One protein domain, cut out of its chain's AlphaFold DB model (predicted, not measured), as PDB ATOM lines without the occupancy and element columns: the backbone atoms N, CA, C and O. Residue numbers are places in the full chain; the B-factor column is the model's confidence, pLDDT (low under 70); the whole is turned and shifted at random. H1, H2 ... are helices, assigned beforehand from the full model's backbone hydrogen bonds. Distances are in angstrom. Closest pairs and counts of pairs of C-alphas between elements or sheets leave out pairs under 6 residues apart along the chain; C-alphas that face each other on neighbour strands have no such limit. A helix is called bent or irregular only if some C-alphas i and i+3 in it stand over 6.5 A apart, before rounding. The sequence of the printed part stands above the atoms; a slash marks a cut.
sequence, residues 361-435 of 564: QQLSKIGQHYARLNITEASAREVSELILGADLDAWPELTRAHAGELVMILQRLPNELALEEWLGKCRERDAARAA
ATOM      1  N   GLN A 361     138.828 128.908 180.204       73.06
ATOM      2  CA  GLN A 361     139.555 128.609 181.440       73.06
ATOM      3  C   GLN A 361     139.115 129.481 182.627       73.06
ATOM      4  O   GLN A 361     139.091 129.002 183.760       73.06
ATOM      5  N   GLN A 362     138.757 130.749 182.394       79.25
ATOM      6  CA  GLN A 362     138.220 131.619 183.445       79.25
ATOM      7  C   GLN A 362     136.827 131.144 183.860       79.25
ATOM      8  O   GLN A 362     136.565 131.031 185.052       79.25
ATOM      9  N   LEU A 363     135.979 130.779 182.894       84.81
ATOM     10  CA  LEU A 363     134.653 130.215 183.158       84.81
ATOM     11  C   LEU A 363     134.743 128.891 183.934       84.81
ATOM     12  O   LEU A 363     134.024 128.698 184.911       84.81
ATOM     13  N   SER A 364     135.694 128.022 183.576       83.12
ATOM     14  CA  SER A 364     135.968 126.781 184.312       83.12
ATOM     15  C   SER A 364     136.413 127.048 185.757       83.12
ATOM     16  O   SER A 364     135.876 126.449 186.688       83.12
ATOM     17  N   LYS A 365     137.328 128.003 185.984       84.06
ATOM     18  CA  LYS A 365     137.762 128.397 187.340       84.06
ATOM     19  C   LYS A 365     136.629 129.002 188.169       84.06
ATOM     20  O   LYS A 365     136.525 128.701 189.355       84.06
ATOM     21  N   ILE A 366     135.775 129.821 187.556       89.12
ATOM     22  CA  ILE A 366     134.567 130.350 188.205       89.12
ATOM     23  C   ILE A 366     133.672 129.184 188.639       89.12
ATOM     24  O   ILE A 366     133.308 129.116 189.810       89.12
ATOM     25  N   GLY A 367     133.419 128.215 187.755       85.88
ATOM     26  CA  GLY A 367     132.650 127.009 188.079       85.88
ATOM     27  C   GLY A 367     133.250 126.190 189.228       85.88
ATOM     28  O   GLY A 367     132.534 125.799 190.148       85.88
ATOM     29  N   GLN A 368     134.572 125.994 189.247       85.50
ATOM     30  CA  GLN A 368     135.269 125.308 190.345       85.50
ATOM     31  C   GLN A 368     135.133 126.056 191.676       85.50
ATOM     32  O   GLN A 368     134.960 125.443 192.731       85.50
ATOM     33  N   HIS A 369     135.216 127.385 191.648       89.19
ATOM     34  CA  HIS A 369     135.029 128.192 192.845       89.19
ATOM     35  C   HIS A 369     133.573 128.218 193.310       89.19
ATOM     36  O   HIS A 369     133.349 128.166 194.516       89.19
ATOM     37  N   TYR A 370     132.605 128.216 192.392       93.50
ATOM     38  CA  TYR A 370     131.187 128.074 192.722       93.50
ATOM     39  C   TYR A 370     130.902 126.735 193.376       93.50
ATOM     40  O   TYR A 370     130.339 126.710 194.463       93.50
ATOM     41  N   ALA A 371     131.421 125.643 192.818       86.56
ATOM     42  CA  ALA A 371     131.309 124.328 193.433       86.56
ATOM     43  C   ALA A 371     131.952 124.283 194.833       86.56
ATOM     44  O   ALA A 371     131.352 123.776 195.777       86.56
ATOM     45  N   ARG A 372     133.151 124.858 195.002       92.94
ATOM     46  CA  ARG A 372     133.861 124.889 196.296       92.94
ATOM     47  C   ARG A 372     133.145 125.723 197.359       92.94
ATOM     48  O   ARG A 372     133.237 125.404 198.540       92.94
ATOM     49  N   LEU A 373     132.507 126.815 196.950       91.12
ATOM     50  CA  LEU A 373     131.764 127.721 197.825       91.12
ATOM     51  C   LEU A 373     130.266 127.383 197.873       91.12
ATOM     52  O   LEU A 373     129.489 128.195 198.363       91.12
ATOM     53  N   ASN A 374     129.872 126.219 197.345       90.38
ATOM     54  CA  ASN A 374     128.493 125.733 197.314       90.38
ATOM     55  C   ASN A 374     127.491 126.742 196.710       90.38
ATOM     56  O   ASN A 374     126.325 126.818 197.095       90.38
ATOM     57  N   ILE A 375     127.957 127.529 195.739       91.12
ATOM     58  CA  ILE A 375     127.135 128.439 194.950       91.12
ATOM     59  C   ILE A 375     126.432 127.604 193.880       91.12
ATOM     60  O   ILE A 375     127.065 127.011 193.006       91.12
ATOM     61  N   THR A 376     125.108 127.555 193.966       90.06
ATOM     62  CA  THR A 376     124.262 126.836 193.010       90.06
ATOM     63  C   THR A 376     124.131 127.607 191.702       90.06
ATOM     64  O   THR A 376     124.293 128.823 191.678       90.06
ATOM     65  N   GLU A 377     123.749 126.935 190.618       83.06
ATOM     66  CA  GLU A 377     123.458 127.596 189.337       83.06
ATOM     67  C   GLU A 377     122.387 128.696 189.476       83.06
ATOM     68  O   GLU A 377     122.505 129.761 188.874       83.06
ATOM     69  N   ALA A 378     121.402 128.489 190.357       82.12
ATOM     70  CA  ALA A 378     120.349 129.460 190.646       82.12
ATOM     71  C   ALA A 378     120.854 130.726 191.365       82.12
ATOM     72  O   ALA A 378     120.291 131.799 191.169       82.12
ATOM     73  N   SER A 379     121.907 130.620 192.185       85.75
ATOM     74  CA  SER A 379     122.485 131.747 192.938       85.75
ATOM     75  C   SER A 379     123.764 132.312 192.318       85.75
ATOM     76  O   SER A 379     124.176 133.418 192.665       85.75
ATOM     77  N   ALA A 380     124.376 131.598 191.369       86.44
ATOM     78  CA  ALA A 380     125.606 131.987 190.685       86.44
ATOM     79  C   ALA A 380     125.512 133.391 190.091       86.44
ATOM     80  O   ALA A 380     126.440 134.189 190.220       86.44
ATOM     81  N   ARG A 381     124.369 133.701 189.480       85.56
ATOM     82  CA  ARG A 381     124.115 135.004 188.876       85.56
ATOM     83  C   ARG A 381     124.105 136.136 189.908       85.56
ATOM     84  O   ARG A 381     124.918 137.046 189.794       85.56
ATOM     85  N   GLU A 382     123.254 136.039 190.929       86.25
ATOM     86  CA  GLU A 382     123.129 137.058 191.985       86.25
ATOM     87  C   GLU A 382     124.477 137.299 192.684       86.25
ATOM     88  O   GLU A 382     124.895 138.435 192.902       86.25
ATOM     89  N   VAL A 383     125.204 136.219 192.986       87.50
ATOM     90  CA  VAL A 383     126.536 136.293 193.598       87.50
ATOM     91  C   VAL A 383     127.534 137.001 192.677       87.50
ATOM     92  O   VAL A 383     128.317 137.828 193.146       87.50
ATOM     93  N   SER A 384     127.496 136.720 191.369       89.38
ATOM     94  CA  SER A 384     128.374 137.372 190.388       89.38
ATOM     95  C   SER A 384     128.115 138.877 190.311       89.38
ATOM     96  O   SER A 384     129.059 139.667 190.349       89.38
ATOM     97  N   GLU A 385     126.841 139.271 190.235       88.50
ATOM     98  CA  GLU A 385     126.395 140.669 190.160       88.50
ATOM     99  C   GLU A 385     126.800 141.446 191.415       88.50
ATOM    100  O   GLU A 385     127.363 142.537 191.314       88.50
ATOM    101  N   LEU A 386     126.612 140.860 192.602       86.81
ATOM    102  CA  LEU A 386     127.009 141.471 193.874       86.81
ATOM    103  C   LEU A 386     128.526 141.660 193.988       86.81
ATOM    104  O   LEU A 386     128.996 142.687 194.491       86.81
ATOM    105  N   ILE A 387     129.316 140.683 193.536       86.62
ATOM    106  CA  ILE A 387     130.780 140.775 193.573       86.62
ATOM    107  C   ILE A 387     131.266 141.879 192.627       86.62
ATOM    108  O   ILE A 387     132.028 142.747 193.056       86.62
ATOM    109  N   LEU A 388     130.782 141.879 191.385       86.56
ATOM    110  CA  LEU A 388     131.189 142.833 190.350       86.56
ATOM    111  C   LEU A 388     130.578 144.229 190.544       86.56
ATOM    112  O   LEU A 388     131.118 145.218 190.053       86.56
ATOM    113  N   GLY A 389     129.463 144.331 191.273       81.38
ATOM    114  CA  GLY A 389     128.715 145.577 191.444       81.38
ATOM    115  C   GLY A 389     128.167 146.122 190.123       81.38
ATOM    116  O   GLY A 389     128.143 147.341 189.937       81.38
ATOM    117  N   ALA A 390     127.796 145.225 189.207       78.00
ATOM    118  CA  ALA A 390     127.316 145.528 187.864       78.00
ATOM    119  C   ALA A 390     126.167 144.589 187.481       78.00
ATOM    120  O   ALA A 390     126.139 143.435 187.904       78.00
ATOM    121  N   ASP A 391     125.243 145.100 186.670       77.19
ATOM    122  CA  ASP A 391     124.122 144.333 186.134       77.19
ATOM    123  C   ASP A 391     124.595 143.464 184.959       77.19
ATOM    124  O   ASP A 391     125.049 143.986 183.934       77.19
ATOM    125  N   LEU A 392     124.505 142.141 185.118       73.62
ATOM    126  CA  LEU A 392     124.902 141.196 184.078       73.62
ATOM    127  C   LEU A 392     123.905 141.145 182.910       73.62
ATOM    128  O   LEU A 392     124.303 140.698 181.839       73.62
ATOM    129  N   ASP A 393     122.664 141.643 183.042       65.31
ATOM    130  CA  ASP A 393     121.708 141.715 181.917       65.31
ATOM    131  C   ASP A 393     122.158 142.698 180.831       65.31
ATOM    132  O   ASP A 393     121.750 142.594 179.673       65.31
ATOM    133  N   ALA A 394     123.051 143.628 181.172       63.62
ATOM    134  CA  ALA A 394     123.662 144.526 180.204       63.62
ATOM    135  C   ALA A 394     124.720 143.833 179.323       63.62
ATOM    136  O   ALA A 394     125.188 144.442 178.356       63.62
ATOM    137  N   TRP A 395     125.133 142.598 179.648       65.69
ATOM    138  CA  TRP A 395     126.230 141.897 178.981       65.69
ATOM    139  C   TRP A 395     125.759 140.575 178.356       65.69
ATOM    140  O   TRP A 395     125.396 139.651 179.080       65.69
ATOM    141  N   PRO A 396     125.828 140.421 177.019       60.78
ATOM    142  CA  PRO A 396     125.466 139.161 176.367       60.78
ATOM    143  C   PRO A 396     126.412 138.006 176.742       60.78
ATOM    144  O   PRO A 396     125.992 136.854 176.744       60.78
ATOM    145  N   GLU A 397     127.666 138.311 177.101       72.44
ATOM    146  CA  GLU A 397     128.648 137.363 177.636       72.44
ATOM    147  C   GLU A 397     129.524 138.046 178.698       72.44
ATOM    148  O   GLU A 397     129.817 139.244 178.617       72.44
ATOM    149  N   LEU A 398     129.982 137.282 179.694       81.81
ATOM    150  CA  LEU A 398     130.911 137.778 180.709       81.81
ATOM    151  C   LEU A 398     132.236 138.178 180.040       81.81
ATOM    152  O   LEU A 398     132.820 137.389 179.299       81.81
ATOM    153  N   THR A 399     132.737 139.385 180.301       85.31
ATOM    154  CA  THR A 399     133.998 139.844 179.692       85.31
ATOM    155  C   THR A 399     135.211 139.231 180.389       85.31
ATOM    156  O   THR A 399     135.152 138.809 181.548       85.31
ATOM    157  N   ARG A 400     136.358 139.224 179.709       82.19
ATOM    158  CA  ARG A 400     137.639 138.741 180.241       82.19
ATOM    159  C   ARG A 400     138.041 139.455 181.530       82.19
ATOM    160  O   ARG A 400     138.559 138.806 182.441       82.19
ATOM    161  N   ALA A 401     137.794 140.763 181.614       79.00
ATOM    162  CA  ALA A 401     138.057 141.557 182.809       79.00
ATOM    163  C   ALA A 401     137.163 141.126 183.984       79.00
ATOM    164  O   ALA A 401     137.680 140.789 185.049       79.00
ATOM    165  N   HIS A 402     135.847 141.038 183.767       84.12
ATOM    166  CA  HIS A 402     134.888 140.650 184.807       84.12
ATOM    167  C   HIS A 402     135.097 139.203 185.274       84.12
ATOM    168  O   HIS A 402     135.064 138.914 186.469       84.12
ATOM    169  N   ALA A 403     135.416 138.294 184.352       85.69
ATOM    170  CA  ALA A 403     135.760 136.920 184.695       85.69
ATOM    171  C   ALA A 403     137.059 136.825 185.511       85.69
ATOM    172  O   ALA A 403     137.159 136.018 186.433       85.69
ATOM    173  N   GLY A 404     138.054 137.665 185.209       81.50
ATOM    174  CA  GLY A 404     139.295 137.743 185.981       81.50
ATOM    175  C   GLY A 404     139.068 138.253 187.404       81.50
ATOM    176  O   GLY A 404     139.624 137.696 188.352       81.50
ATOM    177  N   GLU A 405     138.224 139.271 187.560       85.31
ATOM    178  CA  GLU A 405     137.858 139.830 188.862       85.31
ATOM    179  C   GLU A 405     137.099 138.818 189.733       85.31
ATOM    180  O   GLU A 405     137.478 138.608 190.889       85.31
ATOM    181  N   LEU A 406     136.117 138.111 189.160       87.25
ATOM    182  CA  LEU A 406     135.404 137.033 189.851       87.25
ATOM    183  C   LEU A 406     136.363 135.949 190.343       87.25
ATOM    184  O   LEU A 406     136.336 135.603 191.522       87.25
ATOM    185  N   VAL A 407     137.256 135.447 189.482       86.94
ATOM    186  CA  VAL A 407     138.246 134.433 189.883       86.94
ATOM    187  C   VAL A 407     139.117 134.945 191.030       86.94
ATOM    188  O   VAL A 407     139.289 134.243 192.024       86.94
ATOM    189  N   MET A 408     139.628 136.176 190.934       87.44
ATOM    190  CA  MET A 408     140.513 136.748 191.951       87.44
ATOM    191  C   MET A 408     139.837 136.855 193.324       87.44
ATOM    192  O   MET A 408     140.462 136.560 194.346       87.44
ATOM    193  N   ILE A 409     138.576 137.294 193.358       84.44
ATOM    194  CA  ILE A 409     137.820 137.472 194.599       84.44
ATOM    195  C   ILE A 409     137.420 136.110 195.167       84.44
ATOM    196  O   ILE A 409     137.728 135.820 196.323       84.44
ATOM    197  N   LEU A 410     136.828 135.236 194.349       88.19
ATOM    198  CA  LEU A 410     136.377 133.912 194.782       88.19
ATOM    199  C   LEU A 410     137.537 133.037 195.277       88.19
ATOM    200  O   LEU A 410     137.372 132.290 196.241       88.19
ATOM    201  N   GLN A 411     138.727 133.152 194.680       90.19
ATOM    202  CA  GLN A 411     139.926 132.425 195.108       90.19
ATOM    203  C   GLN A 411     140.374 132.798 196.533       90.19
ATOM    204  O   GLN A 411     140.951 131.967 197.234       90.19
ATOM    205  N   ARG A 412     140.116 134.033 196.981       87.00
ATOM    206  CA  ARG A 412     140.519 134.524 198.310       87.00
ATOM    207  C   ARG A 412     139.554 134.129 199.423       87.00
ATOM    208  O   ARG A 412     139.911 134.256 200.592       87.00
ATOM    209  N   LEU A 413     138.355 133.657 199.081       88.00
ATOM    210  CA  LEU A 413     137.337 133.262 200.050       88.00
ATOM    211  C   LEU A 413     137.586 131.815 200.499       88.00
ATOM    212  O   LEU A 413     137.459 130.902 199.683       88.00
ATOM    213  N   PRO A 414     137.952 131.556 201.768       75.56
ATOM    214  CA  PRO A 414     138.340 130.216 202.211       75.56
ATOM    215  C   PRO A 414     137.161 129.238 202.333       75.56
ATOM    216  O   PRO A 414     137.375 128.035 202.208       75.56
ATOM    217  N   ASN A 415     135.940 129.723 202.574       89.62
ATOM    218  CA  ASN A 415     134.744 128.912 202.821       89.62
ATOM    219  C   ASN A 415     133.444 129.713 202.585       89.62
ATOM    220  O   ASN A 415     133.492 130.916 202.330       89.62
ATOM    221  N   GLU A 416     132.296 129.037 202.707       89.25
ATOM    222  CA  GLU A 416     130.945 129.612 202.564       89.25
ATOM    223  C   GLU A 416     130.674 130.766 203.544       89.25
ATOM    224  O   GLU A 416     130.100 131.780 203.166       89.25
ATOM    225  N   LEU A 417     131.151 130.666 204.789       86.81
ATOM    226  CA  LEU A 417     130.948 131.715 205.794       86.81
ATOM    227  C   LEU A 417     131.635 133.031 205.395       86.81
ATOM    228  O   LEU A 417     131.061 134.107 205.550       86.81
ATOM    229  N   ALA A 418     132.854 132.946 204.859       85.19
ATOM    230  CA  ALA A 418     133.583 134.107 204.357       85.19
ATOM    231  C   ALA A 418     132.932 134.701 203.100       85.19
ATOM    232  O   ALA A 418     133.005 135.912 202.898       85.19
ATOM    233  N   LEU A 419     132.300 133.864 202.267       90.25
ATOM    234  CA  LEU A 419     131.495 134.327 201.138       90.25
ATOM    235  C   LEU A 419     130.285 135.127 201.629       90.25
ATOM    236  O   LEU A 419     130.108 136.253 201.184       90.25
ATOM    237  N   GLU A 420     129.505 134.606 202.576       89.69
ATOM    238  CA  GLU A 420     128.339 135.312 203.126       89.69
ATOM    239  C   GLU A 420     128.720 136.642 203.794       89.69
ATOM    240  O   GLU A 420     128.079 137.669 203.562       89.69
ATOM    241  N   GLU A 421     129.817 136.672 204.560       88.38
ATOM    242  CA  GLU A 421     130.326 137.914 205.156       88.38
ATOM    243  C   GLU A 421     130.729 138.941 204.083       88.38
ATOM    244  O   GLU A 421     130.484 140.143 204.222       88.38
ATOM    245  N   TRP A 422     131.345 138.478 202.992       90.06
ATOM    246  CA  TRP A 422     131.720 139.329 201.867       90.06
ATOM    247  C   TRP A 422     130.492 139.850 201.113       90.06
ATOM    248  O   TRP A 422     130.411 141.044 200.825       90.06
ATOM    249  N   LEU A 423     129.516 138.985 200.832       89.88
ATOM    250  CA  LEU A 423     128.268 139.357 200.170       89.88
ATOM    251  C   LEU A 423     127.464 140.355 201.006       89.88
ATOM    252  O   LEU A 423     126.904 141.291 200.441       89.88
ATOM    253  N   GLY A 424     127.472 140.232 202.338       86.56
ATOM    254  CA  GLY A 424     126.906 141.237 203.241       86.56
ATOM    255  C   GLY A 424     127.510 142.627 203.018       86.56
ATOM    256  O   GLY A 424     126.776 143.596 202.822       86.56
ATOM    257  N   LYS A 425     128.844 142.717 202.919       88.50
ATOM    258  CA  LYS A 425     129.553 143.975 202.617       88.50
ATOM    259  C   LYS A 425     129.224 144.512 201.220       88.50
ATOM    260  O   LYS A 425     129.108 145.725 201.046       88.50
ATOM    261  N   CYS A 426     129.043 143.639 200.227       87.88
ATOM    262  CA  CYS A 426     128.588 144.051 198.895       87.88
ATOM    263  C   CYS A 426     127.170 144.640 198.937       87.88
ATOM    264  O   CYS A 426     126.949 145.719 198.389       87.88
ATOM    265  N   ARG A 427     126.232 143.996 199.647       88.56
ATOM    266  CA  ARG A 427     124.856 144.496 199.811       88.56
ATOM    267  C   ARG A 427     124.827 145.849 200.534       88.56
ATOM    268  O   ARG A 427     124.097 146.741 200.113       88.56
ATOM    269  N   GLU A 428     125.653 146.043 201.566       85.19
ATOM    270  CA  GLU A 428     125.801 147.335 202.258       85.19
ATOM    271  C   GLU A 428     126.340 148.438 201.334       85.19
ATOM    272  O   GLU A 428     125.807 149.551 201.315       85.19
ATOM    273  N   ARG A 429     127.369 148.130 200.530       87.00
ATOM    274  CA  ARG A 429     127.925 149.046 199.519       87.00
ATOM    275  C   ARG A 429     126.857 149.473 198.514       87.00
ATOM    276  O   ARG A 429     126.755 150.659 198.199       87.00
ATOM    277  N   ASP A 430     126.082 148.522 198.009       81.25
ATOM    278  CA  ASP A 430     125.093 148.782 196.965       81.25
ATOM    279  C   ASP A 430     123.872 149.528 197.531       81.25
ATOM    280  O   ASP A 430     123.394 150.476 196.906       81.25
ATOM    281  N   ALA A 431     123.457 149.232 198.770       82.50
ATOM    282  CA  ALA A 431     122.455 150.012 199.499       82.50
ATOM    283  C   ALA A 431     122.909 151.463 199.746       82.50
ATOM    284  O   ALA A 431     122.128 152.397 199.557       82.50
ATOM    285  N   ALA A 432     124.180 151.679 200.105       81.06
ATOM    286  CA  ALA A 432     124.741 153.019 200.273       81.06
ATOM    287  C   ALA A 432     124.786 153.800 198.948       81.06
ATOM    288  O   ALA A 432     124.480 154.994 198.921       81.06
ATOM    289  N   ARG A 433     125.116 153.133 197.832       80.25
ATOM    290  CA  ARG A 433     125.062 153.725 196.483       80.25
ATOM    291  C   ARG A 433     123.635 154.096 196.084       80.25
ATOM    292  O   ARG A 433     123.423 155.200 195.590       80.25
ATOM    293  N   ALA A 434     122.666 153.218 196.333       80.12
ATOM    294  CA  ALA A 434     121.256 153.478 196.049       80.12
ATOM    295  C   ALA A 434     120.712 154.654 196.878       80.12
ATOM    296  O   ALA A 434     120.041 155.529 196.335       80.12
ATOM    297  N   ALA A 435     121.066 154.734 198.165       78.00
ATOM    298  CA  ALA A 435     120.699 155.856 199.029       78.00
ATOM    299  C   ALA A 435     121.324 157.186 198.572       78.00
ATOM    300  O   ALA A 435     120.667 158.221 198.631       78.00
TER     301      ALA A 435
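This is residues 361 to 435 of the 564 residues of a protein of Streptomyces calidiresistens (UniProt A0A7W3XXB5). What shape do these atoms make? H1 and H3 stand side by side, while H2 packs on H3 with residues 384 to 388, roughly at right angles to it. The longest helix, H4, slants past H2, its last residue, Ala 435, far from H1. What is it built of? The printed part has 75 residues with four named helices, H1, H2, H3 and H4 in chain order, and no named strand: all helix. It is compact, with a radius of gyration of the C-alphas of 12.0 A, and spans 37 by 31 by 21 A.

Where are H1 and H2? H1, residues 361 to 372, begins with C-alpha 361 at (139.555, 128.609, 181.440). H2, residues 377 to 388, is only just irregular: C-alphas 378 and 381 are 6.9 A apart. Where are H3 and H4? H3 is residues 400 to 412, 18.8 A long. H4, residues 416 to 435, 28.4 A long, ends with C-alpha 435 at (120.699, 155.856, 199.029).

What does H1 touch? H1 touches H3 at a shallow tilt of 31 degrees, the same way; their closest C-alphas, of Ile 366 and Val 407, are 5.7 A apart. What does H2 touch? Residues 384 to 388 alone touch H3, about perpendicular at 82 degrees; the closest C-alphas, of Leu 388 and His 402, are 7.0 A apart. Residues 383 to 387 alone touch H4, the same way at a steep tilt of 56 degrees; the closest C-alphas, of Leu 386 and Cys 426, are 5.9 A apart. How do the backbones run? Every O i to N i+4 pair is within hydrogen-bond range in H1 and H4, 6 of 8 in H2 and 8 of 9 in H3.

Which link is long? H2 to H3, with 11 residues; the printed part has no cut. Where is confidence low? Residues 393 to 396 have pLDDT under 70.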